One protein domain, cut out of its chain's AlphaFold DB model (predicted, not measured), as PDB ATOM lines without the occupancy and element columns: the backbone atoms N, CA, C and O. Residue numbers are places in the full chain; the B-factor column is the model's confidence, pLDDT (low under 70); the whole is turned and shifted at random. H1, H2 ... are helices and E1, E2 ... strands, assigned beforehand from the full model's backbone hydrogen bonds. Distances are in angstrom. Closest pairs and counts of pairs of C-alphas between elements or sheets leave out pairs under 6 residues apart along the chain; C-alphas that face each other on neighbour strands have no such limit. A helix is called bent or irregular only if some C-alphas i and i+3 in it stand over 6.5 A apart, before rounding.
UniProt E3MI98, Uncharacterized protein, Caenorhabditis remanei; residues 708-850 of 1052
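This is residues 708 to 850 of the 1052 residues of an uncharacterized protein of Caenorhabditis remanei (UniProt E3MI98). This is an elongated domain with two lobes: at one end a strongly twisted sheet of E1, E7, E4, E5 and E6, drawn out by the long hairpin of E4 and E5, and at the other end a triangle of three helices, H2, H3 and H4, with the small hairpin of E2 and E3 beside H2. H1 lies between the lobes, and the long links 713 to 730 and 836 to 846 run between them. The 143 printed residues hold, in chain order, E1 E2 E3 E4 E5 E6 H1 H2 H3 H4 E7; the class is mixed, helices and strands. The large sheet, E1 E7 E4 E5 E6, is mixed, and E2 with E3 is antiparallel. The whole is only just compact, close to loose, with a radius of gyration of the C-alphas of 17.1 A and spans of 55 by 33 by 30 A.

Start at C-alpha 752, (9.022, 16.863, 5.651): E4 runs 25.4 A over residues 752 to 761 and bends by 58 degrees at residue 758. E5, residues 764 to 773, comes back over 27.7 A, and E6, 778 to 781, covers 10.4 A. E1, 708 to 712, begins at (0.384, 8.784, 1.586) and is 9.6 A long; E7, 847 to 849, 6.6 A long, ends at (4.855, 8.184, 1.405). E2, 731 to 734, and E3, 739 to 742, measure 9.4 A and 9.8 A. H1 is 784 to 790, 9.9 A; H2 is 794 to 804, 15.4 A; H3 is 806 to 820, 24.3 A; H4 is 825 to 835, 15.2 A. H3 is irregular: C-alphas 817 and 820 are 7.7 A apart.

Look first at E4, E5 and E6, a meander, each strand the antiparallel neighbour of the one before: N 757 and O 768 are 3.0 A apart, N 771 and O 780 2.9 A. E7 is parallel to E4, with N 754 and O 847 at 2.8 A, and antiparallel to edge strand E1, with N 709 and O 848 at 2.9 A. H1 only grazes this sheet, with residues 786 to 790. At the other end, N 732 and O 741 of the hairpin E2 and E3 are 2.9 A apart, and the closest C-alphas of E3 and H2, Asp 741 and Met 794, are 6.0 A apart. H3 and H4, a helical hairpin, touch at a shallow tilt of 22 degrees, opposite ways; their closest C-alphas, Leu 815 and Tyr 827, are 5.4 A apart. H2 and H3 only just touch, with 3 pairs of C-alphas within 8 A, and only at the corner, H3 with residues 808 to 809 alone; the closest C-alphas are those of His 802 and Ile 809, 7.1 A apart. H2 and H4 are near each other. In H1, H2 and H4 every O i to N i+4 pair is within hydrogen-bond range; in H3, 7 of 11.

Go to Ser 726 and Gly 763 for the two C-alphas farthest apart, 56.2 A. The printed part has no cut. The links E1 to E2, 18 residues, and H4 to E7, 11 residues, are long. Mean pLDDT of the printed part is 85.5; residues 725 to 726 and 840 to 844 are under 70.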
ATOM      1  N   ILE A 708       0.314   8.196   0.239       88.44
ATOM      2  CA  ILE A 708       0.384   8.784   1.586       88.44
ATOM      3  C   ILE A 708      -0.351   7.890   2.586       88.44
ATOM      4  O   ILE A 708      -1.570   7.710   2.528       88.44
ATOM      5  N   LEU A 709       0.397   7.353   3.547       87.94
ATOM      6  CA  LEU A 709      -0.141   6.463   4.567       87.94
ATOM      7  C   LEU A 709      -0.827   7.253   5.689       87.94
ATOM      8  O   LEU A 709      -0.501   8.404   5.970       87.94
ATOM      9  N   SER A 710      -1.775   6.612   6.382       83.00
ATOM     10  CA  SER A 710      -2.374   7.186   7.598       83.00
ATOM     11  C   SER A 710      -1.497   7.055   8.845       83.00
ATOM     12  O   SER A 710      -1.811   7.668   9.861       83.00
ATOM     13  N   GLU A 711      -0.428   6.259   8.791       86.62
ATOM     14  CA  GLU A 711       0.609   6.282   9.821       86.62
ATOM     15  C   GLU A 711       1.539   7.486   9.625       86.62
ATOM     16  O   GLU A 711       1.816   7.916   8.505       86.62
ATOM     17  N   LYS A 712       2.017   8.030  10.740       87.62
ATOM     18  CA  LYS A 712       3.024   9.090  10.782       87.62
ATOM     19  C   LYS A 712       4.407   8.470  10.959       87.62
ATOM     20  O   LYS A 712       4.517   7.322  11.396       87.62
ATOM     21  N   SER A 713       5.464   9.211  10.622       89.06
ATOM     22  CA  SER A 713       6.826   8.717  10.856       89.06
ATOM     23  C   SER A 713       7.047   8.427  12.345       89.06
ATOM     24  O   SER A 713       6.555   9.146  13.211       89.06
ATOM     25  N   SER A 714       7.839   7.398  12.649       87.56
ATOM     26  CA  SER A 714       8.302   7.118  14.015       87.56
ATOM     27  C   SER A 714       9.380   8.098  14.502       87.56
ATOM     28  O   SER A 714       9.836   7.991  15.639       87.56
ATOM     29  N   TYR A 715       9.826   9.012  13.637       87.06
ATOM     30  CA  TYR A 715      10.818  10.041  13.922       87.06
ATOM     31  C   TYR A 715      10.161  11.400  14.156       87.06
ATOM     32  O   TYR A 715       9.149  11.737  13.546       87.06
ATOM     33  N   THR A 716      10.786  12.196  15.021       84.25
ATOM     34  CA  THR A 716      10.368  13.559  15.347       84.25
ATOM     35  C   THR A 716      11.534  14.355  15.929       84.25
ATOM     36  O   THR A 716      12.567  13.772  16.271       84.25
ATOM     37  N   VAL A 717      11.367  15.671  16.066       84.69
ATOM     38  CA  VAL A 717      12.364  16.575  16.651       84.69
ATOM     39  C   VAL A 717      11.778  17.242  17.884       84.69
ATOM     40  O   VAL A 717      10.770  17.940  17.811       84.69
ATOM     41  N   LYS A 718      12.431  17.041  19.030       77.44
ATOM     42  CA  LYS A 718      11.985  17.615  20.300       77.44
ATOM     43  C   LYS A 718      12.399  19.091  20.423       77.44
ATOM     44  O   LYS A 718      13.450  19.487  19.901       77.44
ATOM     45  N   PRO A 719      11.624  19.914  21.155       74.44
ATOM     46  CA  PRO A 719      12.057  21.252  21.543       74.44
ATOM     47  C   PRO A 719      13.415  21.215  22.256       74.44
ATOM     48  O   PRO A 719      13.694  20.309  23.043       74.44
ATOM     49  N   PHE A 720      14.262  22.207  21.983       78.50
ATOM     50  CA  PHE A 720      15.582  22.301  22.598       78.50
ATOM     51  C   PHE A 720      15.468  22.548  24.109       78.50
ATOM     52  O   PHE A 720      14.800  23.483  24.555       78.50
ATOM     53  N   ILE A 721      16.151  21.726  24.908       73.69
ATOM     54  CA  ILE A 721      16.117  21.821  26.370       73.69
ATOM     55  C   ILE A 721      17.105  22.899  26.829       73.69
ATOM     56  O   ILE A 721      18.321  22.694  26.844       73.69
ATOM     57  N   GLN A 722      16.581  24.055  27.235       71.62
ATOM     58  CA  GLN A 722      17.388  25.142  27.788       71.62
ATOM     59  C   GLN A 722      17.895  24.777  29.191       71.62
ATOM     60  O   GLN A 722      17.113  24.470  30.088       71.62
ATOM     61  N   LYS A 723      19.221  24.830  29.388       71.25
ATOM     62  CA  LYS A 723      19.878  24.521  30.677       71.25
ATOM     63  C   LYS A 723      19.606  25.562  31.771       71.25
ATOM     64  O   LYS A 723      19.759  25.253  32.946       71.25
ATOM     65  N   ASP A 724      19.241  26.778  31.380       73.19
ATOM     66  CA  ASP A 724      18.922  27.908  32.253       73.19
ATOM     67  C   ASP A 724      17.620  28.547  31.752       73.19
ATOM     68  O   ASP A 724      17.595  29.167  30.689       73.19
ATOM     69  N   LEU A 725      16.535  28.382  32.513       67.06
ATOM     70  CA  LEU A 725      15.205  28.899  32.167       67.06
ATOM     71  C   LEU A 725      15.125  30.438  32.203       67.06
ATOM     72  O   LEU A 725      14.165  31.004  31.686       67.06
ATOM     73  N   SER A 726      16.118  31.123  32.785       66.56
ATOM     74  CA  SER A 726      16.187  32.591  32.807       66.56
ATOM     75  C   SER A 726      16.825  33.193  31.547       66.56
ATOM     76  O   SER A 726      16.678  34.390  31.295       66.56
ATOM     77  N   LYS A 727      17.505  32.380  30.722       70.38
ATOM     78  CA  LYS A 727      18.216  32.822  29.512       70.38
ATOM     79  C   LYS A 727      17.730  32.072  28.278       70.38
ATOM     80  O   LYS A 727      18.257  31.021  27.916       70.38
ATOM     81  N   LYS A 728      16.761  32.666  27.574       75.44
ATOM     82  CA  LYS A 728      16.228  32.118  26.320       75.44
ATOM     83  C   LYS A 728      17.290  32.149  25.210       75.44
ATOM     84  O   LYS A 728      17.459  33.159  24.531       75.44
ATOM     85  N   VAL A 729      17.979  31.029  24.999       81.88
ATOM     86  CA  VAL A 729      18.845  30.817  23.828       81.88
ATOM     87  C   VAL A 729      17.959  30.620  22.597       81.88
ATOM     88  O   VAL A 729      17.077  29.763  22.603       81.88
ATOM     89  N   VAL A 730      18.180  31.435  21.562       85.69
ATOM     90  CA  VAL A 730      17.396  31.406  20.312       85.69
ATOM     91  C   VAL A 730      18.200  30.855  19.138       85.69
ATOM     92  O   VAL A 730      17.674  30.069  18.354       85.69
ATOM     93  N   TRP A 731      19.479  31.219  19.077       89.31
ATOM     94  CA  TRP A 731      20.450  30.761  18.089       89.31
ATOM     95  C   TRP A 731      21.641  30.129  18.806       89.31
ATOM     96  O   TRP A 731      22.144  30.704  19.776       89.31
ATOM     97  N   GLN A 732      22.108  28.981  18.323       88.94
ATOM     98  CA  GLN A 732      23.293  28.294  18.832       88.94
ATOM     99  C   GLN A 732      24.359  28.227  17.734       88.94
ATOM    100  O   GLN A 732      24.068  27.835  16.613       88.94
ATOM    101  N   TRP A 733      25.603  28.599  18.040       88.56
ATOM    102  CA  TRP A 733      26.702  28.449  17.083       88.56
ATOM    103  C   TRP A 733      27.035  26.971  16.855       88.56
ATOM    104  O   TRP A 733      27.321  26.245  17.813       88.56
ATOM    105  N   ASN A 734      27.048  26.554  15.592       86.31
ATOM    106  CA  ASN A 734      27.442  25.223  15.163       86.31
ATOM    107  C   ASN A 734      28.870  25.275  14.585       86.31
ATOM    108  O   ASN A 734      29.095  25.858  13.521       86.31
ATOM    109  N   PRO A 735      29.872  24.684  15.267       85.38
ATOM    110  CA  PRO A 735      31.263  24.751  14.823       85.38
ATOM    111  C   PRO A 735      31.543  23.909  13.569       85.38
ATOM    112  O   PRO A 735      32.553  24.146  12.910       85.38
ATOM    113  N   THR A 736      30.674  22.948  13.239       84.38
ATOM    114  CA  THR A 736      30.824  22.053  12.083       84.38
ATOM    115  C   THR A 736      30.370  22.742  10.799       84.38
ATOM    116  O   THR A 736      31.119  22.770   9.826       84.38
ATOM    117  N   THR A 737      29.174  23.340  10.807       81.44
ATOM    118  CA  THR A 737      28.619  24.076   9.652       81.44
ATOM    119  C   THR A 737      29.132  25.514   9.559       81.44
ATOM    120  O   THR A 737      29.006  26.141   8.511       81.44
ATOM    121  N   LYS A 738      29.731  26.046  10.639       84.88
ATOM    122  CA  LYS A 738      30.126  27.461  10.795       84.88
ATOM    123  C   LYS A 738      28.948  28.433  10.633       84.88
ATOM    124  O   LYS A 738      29.131  29.572  10.204       84.88
ATOM    125  N   GLN A 739      27.748  27.989  10.995       84.31
ATOM    126  CA  GLN A 739      26.522  28.784  10.979       84.31
ATOM    127  C   GLN A 739      25.858  28.798  12.366       84.31
ATOM    128  O   GLN A 739      26.357  28.214  13.331       84.31
ATOM    129  N   HIS A 740      24.751  29.532  12.488       89.00
ATOM    130  CA  HIS A 740      23.922  29.530  13.689       89.00
ATOM    131  C   HIS A 740      22.678  28.670  13.461       89.00
ATOM    132  O   HIS A 740      21.869  28.980  12.591       89.00
ATOM    133  N   ASP A 741      22.496  27.663  14.307       89.94
ATOM    134  CA  ASP A 741      21.333  26.785  14.308       89.94
ATOM    135  C   ASP A 741      20.198  27.430  15.119       89.94
ATOM    136  O   ASP A 741      20.413  27.958  16.221       89.94
ATOM    137  N   TYR A 742      18.975  27.387  14.595       89.94
ATOM    138  CA  TYR A 742      17.776  27.865  15.277       89.94
ATOM    139  C   TYR A 742      17.310  26.842  16.321       89.94
ATOM    140  O   TYR A 742      16.999  25.690  16.013       89.94
ATOM    141  N   VAL A 743      17.252  27.264  17.587       87.69
ATOM    142  CA  VAL A 743      16.936  26.374  18.720       87.69
ATOM    143  C   VAL A 743      15.718  26.809  19.541       87.69
ATOM    144  O   VAL A 743      15.275  26.050  20.398       87.69
ATOM    145  N   ALA A 744      15.123  27.982  19.293       82.56
ATOM    146  CA  ALA A 744      13.965  28.437  20.080       82.56
ATOM    147  C   ALA A 744      12.660  27.656  19.824       82.56
ATOM    148  O   ALA A 744      11.840  27.555  20.738       82.56
ATOM    149  N   SER A 745      12.449  27.126  18.618       83.88
ATOM    150  CA  SER A 745      11.327  26.236  18.282       83.88
ATOM    151  C   SER A 745      11.706  25.306  17.120       83.88
ATOM    152  O   SER A 745      12.852  25.308  16.673       83.88
ATOM    153  N   VAL A 746      10.771  24.466  16.668       85.38
ATOM    154  CA  VAL A 746      10.923  23.615  15.477       85.38
ATOM    155  C   VAL A 746       9.949  24.124  14.420       85.38
ATOM    156  O   VAL A 746       8.765  24.289  14.716       85.38
ATOM    157  N   VAL A 747      10.436  24.371  13.205       87.69
ATOM    158  CA  VAL A 747       9.643  24.919  12.091       87.69
ATOM    159  C   VAL A 747       9.691  23.983  10.883       87.69
ATOM    160  O   VAL A 747      10.606  23.174  10.756       87.69
ATOM    161  N   GLY A 748       8.685  24.037  10.008       87.06
ATOM    162  CA  GLY A 748       8.660  23.258   8.759       87.06
ATOM    163  C   GLY A 748       8.603  21.726   8.889       87.06
ATOM    164  O   GLY A 748       8.720  21.029   7.889       87.06
ATOM    165  N   LEU A 749       8.408  21.167  10.089       88.62
ATOM    166  CA  LEU A 749       8.286  19.713  10.285       88.62
ATOM    167  C   LEU A 749       7.111  19.058   9.507       88.62
ATOM    168  O   LEU A 749       7.279  17.922   9.064       88.62
ATOM    169  N   PRO A 750       5.950  19.718   9.270       87.50
ATOM    170  CA  PRO A 750       4.885  19.176   8.415       87.50
ATOM    171  C   PRO A 750       5.247  19.131   6.924       87.50
ATOM    172  O   PRO A 750       4.600  18.418   6.160       87.50
ATOM    173  N   ASP A 751       6.268  19.885   6.511       90.50
ATOM    174  CA  ASP A 751       6.753  19.953   5.133       90.50
ATOM    175  C   ASP A 751       7.789  18.858   4.812       90.50
ATOM    176  O   ASP A 751       8.270  18.775   3.676       90.50
ATOM    177  N   ILE A 752       8.134  18.020   5.796       93.25
ATOM    178  CA  ILE A 752       9.022  16.863   5.651       93.25
ATOM    179  C   ILE A 752       8.188  15.592   5.478       93.25
ATOM    180  O   ILE A 752       7.204  15.357   6.183       93.25
ATOM    181  N   ILE A 753       8.609  14.759   4.529       93.69
ATOM    182  CA  ILE A 753       7.947  13.510   4.155       93.69
ATOM    183  C   ILE A 753       8.967  12.375   4.267       93.69
ATOM    184  O   ILE A 753      10.010  12.406   3.616       93.69
ATOM    185  N   GLU A 754       8.670  11.362   5.079       94.81
ATOM    186  CA  GLU A 754       9.361  10.073   5.026       94.81
ATOM    187  C   GLU A 754       8.937   9.359   3.746       94.81
ATOM    188  O   GLU A 754       7.756   9.063   3.574       94.81
ATOM    189  N   ARG A 755       9.878   9.030   2.863       94.00
ATOM    190  CA  ARG A 755       9.579   8.280   1.641       94.00
ATOM    191  C   ARG A 755      10.113   6.868   1.764       94.00
ATOM    192  O   ARG A 755      11.227   6.669   2.243       94.00
ATOM    193  N   ARG A 756       9.330   5.895   1.312       92.06
ATOM    194  CA  ARG A 756       9.696   4.480   1.251       92.06
ATOM    195  C   ARG A 756       9.729   4.036  -0.200       92.06
ATOM    196  O   ARG A 756       8.829   4.340  -0.981       92.06
ATOM    197  N   TYR A 757      10.794   3.338  -0.556       87.62
ATOM    198  CA  TYR A 757      11.042   2.841  -1.903       87.62
ATOM    199  C   TYR A 757      11.874   1.560  -1.834       87.62
ATOM    200  O   TYR A 757      12.316   1.140  -0.764       87.62
ATOM    201  N   PHE A 758      12.095   0.923  -2.979       83.62
ATOM    202  CA  PHE A 758      12.985  -0.228  -3.068       83.62
ATOM    203  C   PHE A 758      14.314   0.175  -3.699       83.62
ATOM    204  O   PHE A 758      14.350   0.561  -4.865       83.62
ATOM    205  N   GLY A 759      15.397   0.039  -2.937       76.88
ATOM    206  CA  GLY A 759      16.756   0.107  -3.462       76.88
ATOM    207  C   GLY A 759      17.246  -1.263  -3.930       76.88
ATOM    208  O   GLY A 759      16.706  -2.304  -3.541       76.88
ATOM    209  N   MET A 760      18.306  -1.271  -4.736       74.94
ATOM    210  CA  MET A 760      19.096  -2.474  -5.000       74.94
ATOM    211  C   MET A 760      20.384  -2.431  -4.181       74.94
ATOM    212  O   MET A 760      21.278  -1.638  -4.459       74.94
ATOM    213  N   GLU A 761      20.503  -3.323  -3.201       72.62
ATOM    214  CA  GLU A 761      21.746  -3.546  -2.462       72.62
ATOM    215  C   GLU A 761      22.308  -4.915  -2.839       72.62
ATOM    216  O   GLU A 761      21.661  -5.936  -2.609       72.62
ATOM    217  N   LEU A 762      23.518  -4.945  -3.412       75.94
ATOM    218  CA  LEU A 762      24.206  -6.182  -3.818       75.94
ATOM    219  C   LEU A 762      23.354  -7.081  -4.746       75.94
ATOM    220  O   LEU A 762      23.370  -8.304  -4.631       75.94
ATOM    221  N   GLY A 763      22.572  -6.472  -5.643       72.38
ATOM    222  CA  GLY A 763      21.663  -7.183  -6.553       72.38
ATOM    223  C   GLY A 763      20.317  -7.596  -5.942       72.38
ATOM    224  O   GLY A 763      19.450  -8.079  -6.665       72.38
ATOM    225  N   ILE A 764      20.102  -7.381  -4.639       76.06
ATOM    226  CA  ILE A 764      18.869  -7.746  -3.931       76.06
ATOM    227  C   ILE A 764      17.991  -6.502  -3.748       76.06
ATOM    228  O   ILE A 764      18.440  -5.479  -3.230       76.06
ATOM    229  N   ARG A 765      16.714  -6.604  -4.141       76.75
ATOM    230  CA  ARG A 765      15.686  -5.576  -3.906       76.75
ATOM    231  C   ARG A 765      15.402  -5.491  -2.398       76.75
ATOM    232  O   ARG A 765      14.884  -6.449  -1.826       76.75
ATOM    233  N   LYS A 766      15.730  -4.369  -1.753       81.69
ATOM    234  CA  LYS A 766      15.482  -4.128  -0.318       81.69
ATOM    235  C   LYS A 766      14.641  -2.869  -0.094       81.69
ATOM    236  O   LYS A 766      14.844  -1.890  -0.812       81.69
ATOM    237  N   PRO A 767      13.747  -2.848   0.912       84.00
ATOM    238  CA  PRO A 767      13.107  -1.615   1.352       84.00
ATOM    239  C   PRO A 767      14.157  -0.625   1.866       84.00
ATOM    240  O   PRO A 767      14.970  -0.965   2.726       84.00
ATOM    241  N   GLN A 768      14.114   0.597   1.354       88.94
ATOM    242  CA  GLN A 768      14.896   1.741   1.809       88.94
ATOM    243  C   GLN A 768      13.947   2.897   2.139       88.94
ATOM    244  O   GLN A 768      12.799   2.934   1.687       88.94
ATOM    245  N   ALA A 769      14.414   3.824   2.975       91.69
ATOM    246  CA  ALA A 769      13.650   5.010   3.325       91.69
ATOM    247  C   ALA A 769      14.555   6.217   3.574       91.69
ATOM    248  O   ALA A 769      15.623   6.097   4.181       91.69
ATOM    249  N   ASP A 770      14.085   7.380   3.141       94.94
ATOM    250  CA  ASP A 770      14.731   8.676   3.324       94.94
ATOM    251  C   ASP A 770      13.721   9.727   3.806       94.94
ATOM    252  O   ASP A 770      12.523   9.449   3.942       94.94
ATOM    253  N   PHE A 771      14.214  10.924   4.112       95.94
ATOM    254  CA  PHE A 771      13.386  12.105   4.299       95.94
ATOM    255  C   PHE A 771      13.553  13.039   3.107       95.94
ATOM    256  O   PHE A 771      14.673  13.315   2.677       95.94
ATOM    257  N   TYR A 772      12.437  13.577   2.628       96.00
ATOM    258  CA  TYR A 772      12.384  14.644   1.639       96.00
ATOM    259  C   TYR A 772      11.757  15.890   2.268       96.00
ATOM    260  O   TYR A 772      10.615  15.849   2.734       96.00
ATOM    261  N   CYS A 773      12.499  16.996   2.289       94.88
ATOM    262  CA  CYS A 773      11.997  18.291   2.737       94.88
ATOM    263  C   CYS A 773      11.432  19.079   1.550       94.88
ATOM    264  O   CYS A 773      12.169  19.492   0.651       94.88
ATOM    265  N   THR A 774      10.121  19.335   1.561       92.00
ATOM    266  CA  THR A 774       9.443  20.081   0.490       92.00
ATOM    267  C   THR A 774       9.700  21.591   0.533       92.00
ATOM    268  O   THR A 774       9.467  22.246  -0.479       92.00
ATOM    269  N   LEU A 775      10.230  22.141   1.638       93.06
ATOM    270  CA  LEU A 775      10.717  23.530   1.707       93.06
ATOM    271  C   LEU A 775      12.077  23.665   1.019       93.06
ATOM    272  O   LEU A 775      12.238  24.424   0.068       93.06
ATOM    273  N   CYS A 776      13.061  22.898   1.481       94.44
ATOM    274  CA  CYS A 776      14.454  23.014   1.049       94.44
ATOM    275  C   CYS A 776      14.727  22.317  -0.294       94.44
ATOM    276  O   CYS A 776      15.763  22.547  -0.919       94.44
ATOM    277  N   LYS A 777      13.789  21.471  -0.747       94.12
ATOM    278  CA  LYS A 777      13.954  20.538  -1.871       94.12
ATOM    279  C   LYS A 777      15.241  19.726  -1.693       94.12
ATOM    280  O   LYS A 777      16.129  19.750  -2.539       94.12
ATOM    281  N   THR A 778      15.374  19.061  -0.549       94.75
ATOM    282  CA  THR A 778      16.543  18.246  -0.174       94.75
ATOM    283  C   THR A 778      16.102  16.854   0.256       94.75
ATOM    284  O   THR A 778      15.023  16.684   0.826       94.75
ATOM    285  N   VAL A 779      16.946  15.858  -0.019       95.00
ATOM    286  CA  VAL A 779      16.764  14.468   0.414       95.00
ATOM    287  C   VAL A 779      17.933  14.089   1.321       95.00
ATOM    288  O   VAL A 779      19.083  14.333   0.963       95.00
ATOM    289  N   PHE A 780      17.643  13.513   2.486       94.88
ATOM    290  CA  PHE A 780      18.630  13.109   3.496       94.88
ATOM    291  C   PHE A 780      18.207  11.799   4.174       94.88
ATOM    292  O   PHE A 780      17.064  11.357   4.030       94.88
ATOM    293  N   HIS A 781      19.115  11.112   4.873       93.25
ATOM    294  CA  HIS A 781      18.813   9.767   5.356       93.25
ATOM    295  C   HIS A 781      17.802   9.787   6.506       93.25
ATOM    296  O   HIS A 781      17.731  10.719   7.309       93.25
ATOM    297  N   LYS A 782      17.051   8.686   6.642       91.94
ATOM    298  CA  LYS A 782      16.111   8.473   7.746       91.94
ATOM    299  C   LYS A 782      16.845   8.227   9.078       91.94
ATOM    300  O   LYS A 782      16.897   7.104   9.581       91.94
ATOM    301  N   ARG A 783      17.442   9.282   9.647       92.00
ATOM    302  CA  ARG A 783      18.148   9.298  10.941       92.00
ATOM    303  C   ARG A 783      17.718  10.505  11.776       92.00
ATOM    304  O   ARG A 783      17.556  11.601  11.254       92.00
ATOM    305  N   ALA A 784      17.602  10.319  13.092       88.94
ATOM    306  CA  ALA A 784      17.135  11.369  14.004       88.94
ATOM    307  C   ALA A 784      18.092  12.570  14.056       88.94
ATOM    308  O   ALA A 784      17.634  13.704  14.060       88.94
ATOM    309  N   ALA A 785      19.406  12.321  14.036       89.94
ATOM    310  CA  ALA A 785      20.416  13.377  14.050       89.94
ATOM    311  C   ALA A 785      20.416  14.226  12.764       89.94
ATOM    312  O   ALA A 785      20.606  15.432  12.844       89.94
ATOM    313  N   GLU A 786      20.173  13.619  11.597       91.56
ATOM    314  CA  GLU A 786      20.087  14.348  10.319       91.56
ATOM    315  C   GLU A 786      18.796  15.174  10.243       91.56
ATOM    316  O   GLU A 786      18.835  16.343   9.875       91.56
ATOM    317  N   LEU A 787      17.669  14.606  10.690       91.81
ATOM    318  CA  LEU A 787      16.400  15.326  10.808       91.81
ATOM    319  C   LEU A 787      16.486  16.507  11.790       91.81
ATOM    320  O   LEU A 787      15.998  17.592  11.482       91.81
ATOM    321  N   GLU A 788      17.097  16.306  12.962       89.44
ATOM    322  CA  GLU A 788      17.267  17.363  13.961       89.44
ATOM    323  C   GLU A 788      18.247  18.447  13.503       89.44
ATOM    324  O   GLU A 788      17.990  19.618  13.770       89.44
ATOM    325  N   ALA A 789      19.325  18.094  12.797       89.88
ATOM    326  CA  ALA A 789      20.204  19.085  12.180       89.88
ATOM    327  C   ALA A 789      19.430  19.923  11.150       89.88
ATOM    328  O   ALA A 789      19.356  21.142  11.291       89.88
ATOM    329  N   HIS A 790      18.760  19.271  10.191       93.38
ATOM    330  CA  HIS A 790      18.103  19.954   9.077       93.38
ATOM    331  C   HIS A 790      17.038  20.968   9.518       93.38
ATOM    332  O   HIS A 790      17.053  22.114   9.079       93.38
ATOM    333  N   VAL A 791      16.133  20.607  10.440       90.38
ATOM    334  CA  VAL A 791      15.069  21.546  10.868       90.38
ATOM    335  C   VAL A 791      15.574  22.726  11.704       90.38
ATOM    336  O   VAL A 791      14.803  23.646  11.984       90.38
ATOM    337  N   ARG A 792      16.841  22.686  12.135       89.69
ATOM    338  CA  ARG A 792      17.520  23.765  12.859       89.69
ATOM    339  C   ARG A 792      18.409  24.617  11.948       89.69
ATOM    340  O   ARG A 792      18.850  25.674  12.391       89.69
ATOM    341  N   GLU A 793      18.649  24.212  10.700       91.75
ATOM    342  CA  GLU A 793      19.426  24.997   9.737       91.75
ATOM    343  C   GLU A 793      18.770  26.363   9.480       91.75
ATOM    344  O   GLU A 793      17.542  26.498   9.378       91.75
ATOM    345  N   MET A 794      19.605  27.396   9.345       90.12
ATOM    346  CA  MET A 794      19.140  28.749   9.037       90.12
ATOM    347  C   MET A 794      18.424  28.786   7.677       90.12
ATOM    348  O   MET A 794      17.368  29.407   7.562       90.12
ATOM    349  N   ASP A 795      18.927  28.038   6.693       90.94
ATOM    350  CA  ASP A 795      18.355  27.940   5.345       90.94
ATOM    351  C   ASP A 795      16.967  27.278   5.343       90.94
ATOM    352  O   ASP A 795      16.069  27.707   4.618       90.94
ATOM    353  N   HIS A 796      16.726  26.293   6.216       92.81
ATOM    354  CA  HIS A 796      15.390  25.710   6.405       92.81
ATOM    355  C   HIS A 796      14.402  26.724   6.991       92.81
ATOM    356  O   HIS A 796      13.264  26.837   6.526       92.81
ATOM    357  N   CYS A 797      14.854  27.540   7.947       90.94
ATOM    358  CA  CYS A 797      14.059  28.637   8.499       90.94
ATOM    359  C   CYS A 797      13.750  29.723   7.447       90.94
ATOM    360  O   CYS A 797      12.625  30.224   7.392       90.94
ATOM    361  N   ILE A 798      14.714  30.053   6.582       91.31
ATOM    362  CA  ILE A 798      14.553  30.986   5.456       91.31
ATOM    363  C   ILE A 798      13.545  30.434   4.438       91.31
ATOM    364  O   ILE A 798      12.576  31.113   4.092       91.31
ATOM    365  N   ASN A 799      13.692  29.174   4.018       93.25
ATOM    366  CA  ASN A 799      12.769  28.520   3.086       93.25
ATOM    367  C   ASN A 799      11.334  28.430   3.649       93.25
ATOM    368  O   ASN A 799      10.361  28.589   2.905       93.25
ATOM    369  N   TRP A 800      11.172  28.279   4.969       92.25
ATOM    370  CA  TRP A 800       9.864  28.383   5.626       92.25
ATOM    371  C   TRP A 800       9.235  29.784   5.479       92.25
ATOM    372  O   TRP A 800       8.025  29.888   5.253       92.25
ATOM    373  N   ILE A 801      10.034  30.859   5.545       90.88
ATOM    374  CA  ILE A 801       9.582  32.248   5.325       90.88
ATOM    375  C   ILE A 801       9.182  32.467   3.855       90.88
ATOM    376  O   ILE A 801       8.105  33.013   3.610       90.88
ATOM    377  N   HIS A 802       9.959  31.960   2.886       89.62
ATOM    378  CA  HIS A 802       9.601  31.995   1.453       89.62
ATOM    379  C   HIS A 802       8.229  31.361   1.160       89.62
ATOM    380  O   HIS A 802       7.465  31.867   0.329       89.62
ATOM    381  N   LYS A 803       7.867  30.284   1.867       87.75
ATOM    382  CA  LYS A 803       6.540  29.669   1.734       87.75
ATOM    383  C   LYS A 803       5.440  30.460   2.457       87.75
ATOM    384  O   LYS A 803       4.404  30.736   1.852       87.75
ATOM    385  N   ASN A 804       5.654  30.824   3.725       87.31
ATOM    386  CA  ASN A 804       4.575  31.195   4.661       87.31
ATOM    387  C   ASN A 804       4.489  32.691   5.033       87.31
ATOM    388  O   ASN A 804       3.555  33.098   5.735       87.31
ATOM    389  N   ARG A 805       5.473  33.514   4.646       86.81
ATOM    390  CA  ARG A 805       5.639  34.910   5.104       86.81
ATOM    391  C   ARG A 805       6.186  35.824   3.995       86.81
ATOM    392  O   ARG A 805       7.075  36.637   4.223       86.81
ATOM    393  N   TYR A 806       5.619  35.724   2.792       84.50
ATOM    394  CA  TYR A 806       6.089  36.443   1.598       84.50
ATOM    395  C   TYR A 806       6.176  37.977   1.739       84.50
ATOM    396  O   TYR A 806       7.023  38.597   1.103       84.50
ATOM    397  N   SER A 807       5.350  38.601   2.587       84.75
ATOM    398  CA  SER A 807       5.397  40.048   2.850       84.75
ATOM    399  C   SER A 807       6.697  40.516   3.517       84.75
ATOM    400  O   SER A 807       7.043  41.686   3.413       84.75
ATOM    401  N   GLN A 808       7.431  39.607   4.163       88.88
ATOM    402  CA  GLN A 808       8.672  39.880   4.892       88.88
ATOM    403  C   GLN A 808       9.937  39.712   4.026       88.88
ATOM    404  O   GLN A 808      11.048  39.942   4.493       88.88
ATOM    405  N   ILE A 809       9.798  39.307   2.757       89.88
ATOM    406  CA  ILE A 809      10.931  38.904   1.905       89.88
ATOM    407  C   ILE A 809      11.829  40.072   1.493       89.88
ATOM    408  O   ILE A 809      13.037  39.886   1.389       89.88
ATOM    409  N   ARG A 810      11.273  41.277   1.311       88.19
ATOM    410  CA  ARG A 810      12.073  42.477   1.007       88.19
ATOM    411  C   ARG A 810      13.040  42.804   2.145       88.19
ATOM    412  O   ARG A 810      14.231  42.954   1.909       88.19
ATOM    413  N   GLU A 811      12.544  42.839   3.380       88.38
ATOM    414  CA  GLU A 811      13.381  43.079   4.560       88.38
ATOM    415  C   GLU A 811      14.360  41.919   4.804       88.38
ATOM    416  O   GLU A 811      15.531  42.161   5.089       88.38
ATOM    417  N   LEU A 812      13.928  40.667   4.588       89.44
ATOM    418  CA  LEU A 812      14.799  39.492   4.681       89.44
ATOM    419  C   LEU A 812      16.007  39.584   3.739       89.44
ATOM    420  O   LEU A 812      17.130  39.362   4.182       89.44
ATOM    421  N   LEU A 813      15.787  39.871   2.453       85.38
ATOM    422  CA  LEU A 813      16.860  39.876   1.455       85.38
ATOM    423  C   LEU A 813      17.792  41.087   1.623       85.38
ATOM    424  O   LEU A 813      19.005  40.911   1.553       85.38
ATOM    425  N   ASN A 814      17.263  42.263   1.981       84.94
ATOM    426  CA  ASN A 814      18.087  43.433   2.314       84.94
ATOM    427  C   ASN A 814      18.989  43.171   3.539       84.94
ATOM    428  O   ASN A 814      20.182  43.454   3.526       84.94
ATOM    429  N   LEU A 815      18.453  42.560   4.602       87.12
ATOM    430  CA  LEU A 815      19.262  42.192   5.771       87.12
ATOM    431  C   LEU A 815      20.222  41.018   5.490       87.12
ATOM    432  O   LEU A 815      21.133  40.773   6.286       87.12
ATOM    433  N   ALA A 816      20.031  40.276   4.392       84.06
ATOM    434  CA  ALA A 816      20.932  39.204   3.982       84.06
ATOM    435  C   ALA A 816      22.195  39.732   3.280       84.06
ATOM    436  O   ALA A 816      23.266  39.163   3.491       84.06
ATOM    437  N   THR A 817      22.102  40.825   2.515       80.38
ATOM    438  CA  THR A 817      23.271  41.469   1.888       80.38
ATOM    439  C   THR A 817      24.153  42.197   2.904       80.38
ATOM    440  O   THR A 817      25.379  42.161   2.803       80.38
ATOM    441  N   ASP A 818      23.554  42.776   3.949       76.50
ATOM    442  CA  ASP A 818      24.250  43.673   4.887       76.50
ATOM    443  C   ASP A 818      24.994  42.957   6.039       76.50
ATOM    444  O   ASP A 818      25.616  43.598   6.894       76.50
ATOM    445  N   GLN A 819      24.994  41.615   6.070       76.62
ATOM    446  CA  GLN A 819      25.524  40.811   7.189       76.62
ATOM    447  C   GLN A 819      27.009  41.057   7.526       76.62
ATOM    448  O   GLN A 819      27.452  40.741   8.637       76.62
ATOM    449  N   ALA A 820      27.793  41.603   6.590       72.38
ATOM    450  CA  ALA A 820      29.215  41.882   6.781       72.38
ATOM    451  C   ALA A 820      29.485  42.920   7.889       72.38
ATOM    452  O   ALA A 820      30.493  42.812   8.590       72.38
ATOM    453  N   GLY A 821      28.586  43.897   8.079       73.56
ATOM    454  CA  GLY A 821      28.783  44.996   9.033       73.56
ATOM    455  C   GLY A 821      28.637  44.593  10.505       73.56
ATOM    456  O   GLY A 821      29.337  45.124  11.367       73.56
ATOM    457  N   ASP A 822      27.755  43.636  10.808       82.62
ATOM    458  CA  ASP A 822      27.363  43.286  12.183       82.62
ATOM    459  C   ASP A 822      27.510  41.787  12.531       82.62
ATOM    460  O   ASP A 822      27.150  41.358  13.633       82.62
ATOM    461  N   LYS A 823      28.056  40.991  11.599       80.56
ATOM    462  CA  LYS A 823      28.144  39.518  11.656       80.56
ATOM    463  C   LYS A 823      26.761  38.842  11.684       80.56
ATOM    464  O   LYS A 823      26.543  37.870  12.424       80.56
ATOM    465  N   GLY A 824      25.817  39.369  10.906       83.12
ATOM    466  CA  GLY A 824      24.442  38.886  10.739       83.12
ATOM    467  C   GLY A 824      23.584  38.973  12.004       83.12
ATOM    468  O   GLY A 824      22.726  38.116  12.227       83.12
ATOM    469  N   LYS A 825      23.849  39.932  12.899       85.88
ATOM    470  CA  LYS A 825      23.166  40.035  14.200       85.88
ATOM    471  C   LYS A 825      21.724  40.519  14.036       85.88
ATOM    472  O   LYS A 825      20.818  39.892  14.586       85.88
ATOM    473  N   GLU A 826      21.508  41.591  13.284       88.25
ATOM    474  CA  GLU A 826      20.189  42.133  12.965       88.25
ATOM    475  C   GLU A 826      19.413  41.167  12.055       88.25
ATOM    476  O   GLU A 826      18.243  40.912  12.321       88.25
ATOM    477  N   TYR A 827      20.084  40.481  11.118       89.88
ATOM    478  CA  TYR A 827      19.496  39.379  10.339       89.88
ATOM    479  C   TYR A 827      18.928  38.259  11.233       89.88
ATOM    480  O   TYR A 827      17.747  37.910  11.156       89.88
ATOM    481  N   ARG A 828      19.732  37.740  12.176       90.44
ATOM    482  CA  ARG A 828      19.277  36.726  13.149       90.44
ATOM    483  C   ARG A 828      18.162  37.234  14.064       90.44
ATOM    484  O   ARG A 828      17.280  36.457  14.428       90.44
ATOM    485  N   LYS A 829      18.187  38.514  14.445       90.25
ATOM    486  CA  LYS A 829      17.159  39.173  15.271       90.25
ATOM    487  C   LYS A 829      15.835  39.329  14.517       90.25
ATOM    488  O   LYS A 829      14.792  39.058  15.106       90.25
ATOM    489  N   PHE A 830      15.873  39.682  13.233       91.12
ATOM    490  CA  PHE A 830      14.713  39.728  12.341       91.12
ATOM    491  C   PHE A 830      14.081  38.338  12.177       91.12
ATOM    492  O   PHE A 830      12.902  38.157  12.486       91.12
ATOM    493  N   LEU A 831      14.890  37.323  11.840       90.75
ATOM    494  CA  LEU A 831      14.446  35.926  11.784       90.75
ATOM    495  C   LEU A 831      13.812  35.475  13.112       90.75
ATOM    496  O   LEU A 831      12.711  34.932  13.122       90.75
ATOM    497  N   SER A 832      14.443  35.762  14.258       90.19
ATOM    498  CA  SER A 832      13.838  35.507  15.576       90.19
ATOM    499  C   SER A 832      12.517  36.250  15.786       90.19
ATOM    500  O   SER A 832      11.606  35.699  16.396       90.19
ATOM    501  N   GLY A 833      12.404  37.482  15.287       88.88
ATOM    502  CA  GLY A 833      11.198  38.304  15.359       88.88
ATOM    503  C   GLY A 833       9.988  37.668  14.671       88.88
ATOM    504  O   GLY A 833       8.887  37.756  15.214       88.88
ATOM    505  N   ILE A 834      10.210  36.991  13.540       88.62
ATOM    506  CA  ILE A 834       9.190  36.255  12.776       88.62
ATOM    507  C   ILE A 834       8.922  34.877  13.405       88.62
ATOM    508  O   ILE A 834       7.770  34.494  13.605       88.62
ATOM    509  N   LEU A 835       9.974  34.121  13.733       87.75
ATOM    510  CA  LEU A 835       9.854  32.715  14.145       87.75
ATOM    511  C   LEU A 835       9.387  32.535  15.604       87.75
ATOM    512  O   LEU A 835       8.900  31.461  15.952       87.75
ATOM    513  N   LYS A 836       9.462  33.574  16.456       80.44
ATOM    514  CA  LYS A 836       9.011  33.526  17.868       80.44
ATOM    515  C   LYS A 836       7.532  33.128  18.039       80.44
ATOM    516  O   LYS A 836       7.168  32.653  19.110       80.44
ATOM    517  N   GLU A 837       6.704  33.377  17.020       72.19
ATOM    518  CA  GLU A 837       5.258  33.104  16.987       72.19
ATOM    519  C   GLU A 837       4.945  31.709  16.411       72.19
ATOM    520  O   GLU A 837       3.796  31.275  16.413       72.19
ATOM    521  N   VAL A 838       5.963  30.984  15.929       79.44
ATOM    522  CA  VAL A 838       5.816  29.632  15.384       79.44
ATOM    523  C   VAL A 838       6.005  28.609  16.501       79.44
ATOM    524  O   VAL A 838       7.123  28.327  16.946       79.44
ATOM    525  N   HIS A 839       4.886  28.051  16.954       74.81
ATOM    526  CA  HIS A 839       4.867  26.942  17.901       74.81
ATOM    527  C   HIS A 839       5.256  25.620  17.215       74.81
ATOM    528  O   HIS A 839       4.911  25.426  16.046       74.81
ATOM    529  N   PRO A 840       5.944  24.697  17.916       68.62
ATOM    530  CA  PRO A 840       6.175  23.355  17.396       68.62
ATOM    531  C   PRO A 840       4.831  22.665  17.094       68.62
ATOM    532  O   PRO A 840       3.915  22.772  17.915       68.62
ATOM    533  N   PRO A 841       4.695  21.959  15.958       68.88
ATOM    534  CA  PRO A 841       3.552  21.083  15.723       68.88
ATOM    535  C   PRO A 841       3.574  19.889  16.691       68.88
ATOM    536  O   PRO A 841       4.540  19.684  17.423       68.88
ATOM    537  N   GLU A 842       2.510  19.081  16.676       69.56
ATOM    538  CA  GLU A 842       2.450  17.825  17.435       69.56
ATOM    539  C   GLU A 842       3.673  16.929  17.175       69.56
ATOM    540  O   GLU A 842       4.174  16.860  16.049       69.56
ATOM    541  N   ASP A 843       4.074  16.164  18.199       67.25
ATOM    542  CA  ASP A 843       5.254  15.285  18.202       67.25
ATOM    543  C   ASP A 843       5.301  14.251  17.050       67.25
ATOM    544  O   ASP A 843       6.324  13.596  16.895       67.25
ATOM    545  N   TYR A 844       4.257  14.082  16.230       69.56
ATOM    546  CA  TYR A 844       4.221  13.128  15.111       69.56
ATOM    547  C   TYR A 844       3.570  13.706  13.839       69.56
ATOM    548  O   TYR A 844       2.664  13.107  13.263       69.56
ATOM    549  N   CYS A 845       3.999  14.881  13.363       80.69
ATOM    550  CA  CYS A 845       3.383  15.489  12.172       80.69
ATOM    551  C   CYS A 845       3.905  14.971  10.809       80.69
ATOM    552  O   CYS A 845       3.163  15.074   9.826       80.69
ATOM    553  N   ILE A 846       5.112  14.387  10.735       89.94
ATOM    554  CA  ILE A 846       5.772  13.932   9.486       89.94
ATOM    555  C   ILE A 846       4.931  12.871   8.757       89.94
ATOM    556  O   ILE A 846       4.572  11.839   9.333       89.94
ATOM    557  N   LEU A 847       4.639  13.111   7.475       90.31
ATOM    558  CA  LEU A 847       3.896  12.185   6.611       90.31
ATOM    559  C   LEU A 847       4.783  11.039   6.108       90.31
ATOM    560  O   LEU A 847       5.981  11.219   5.918       90.31
ATOM    561  N   VAL A 848       4.177   9.878   5.844       92.38
ATOM    562  CA  VAL A 848       4.841   8.726   5.215       92.38
ATOM    563  C   VAL A 848       4.286   8.526   3.806       92.38
ATOM    564  O   VAL A 848       3.072   8.424   3.637       92.38
ATOM    565  N   TYR A 849       5.166   8.440   2.811       93.38
ATOM    566  CA  TYR A 849       4.855   8.184   1.405       93.38
ATOM    567  C   TYR A 849       5.455   6.845   0.955       93.38
ATOM    568  O   TYR A 849       6.672   6.694   0.894       93.38
ATOM    569  N   ASP A 850       4.600   5.872   0.648       91.81
ATOM    570  CA  ASP A 850       4.951   4.510   0.231       91.81
ATOM    571  C   ASP A 850       4.033   4.046  -0.922       91.81
ATOM    572  O   ASP A 850       3.118   3.238  -0.725       91.81
TER     573      ASP A 850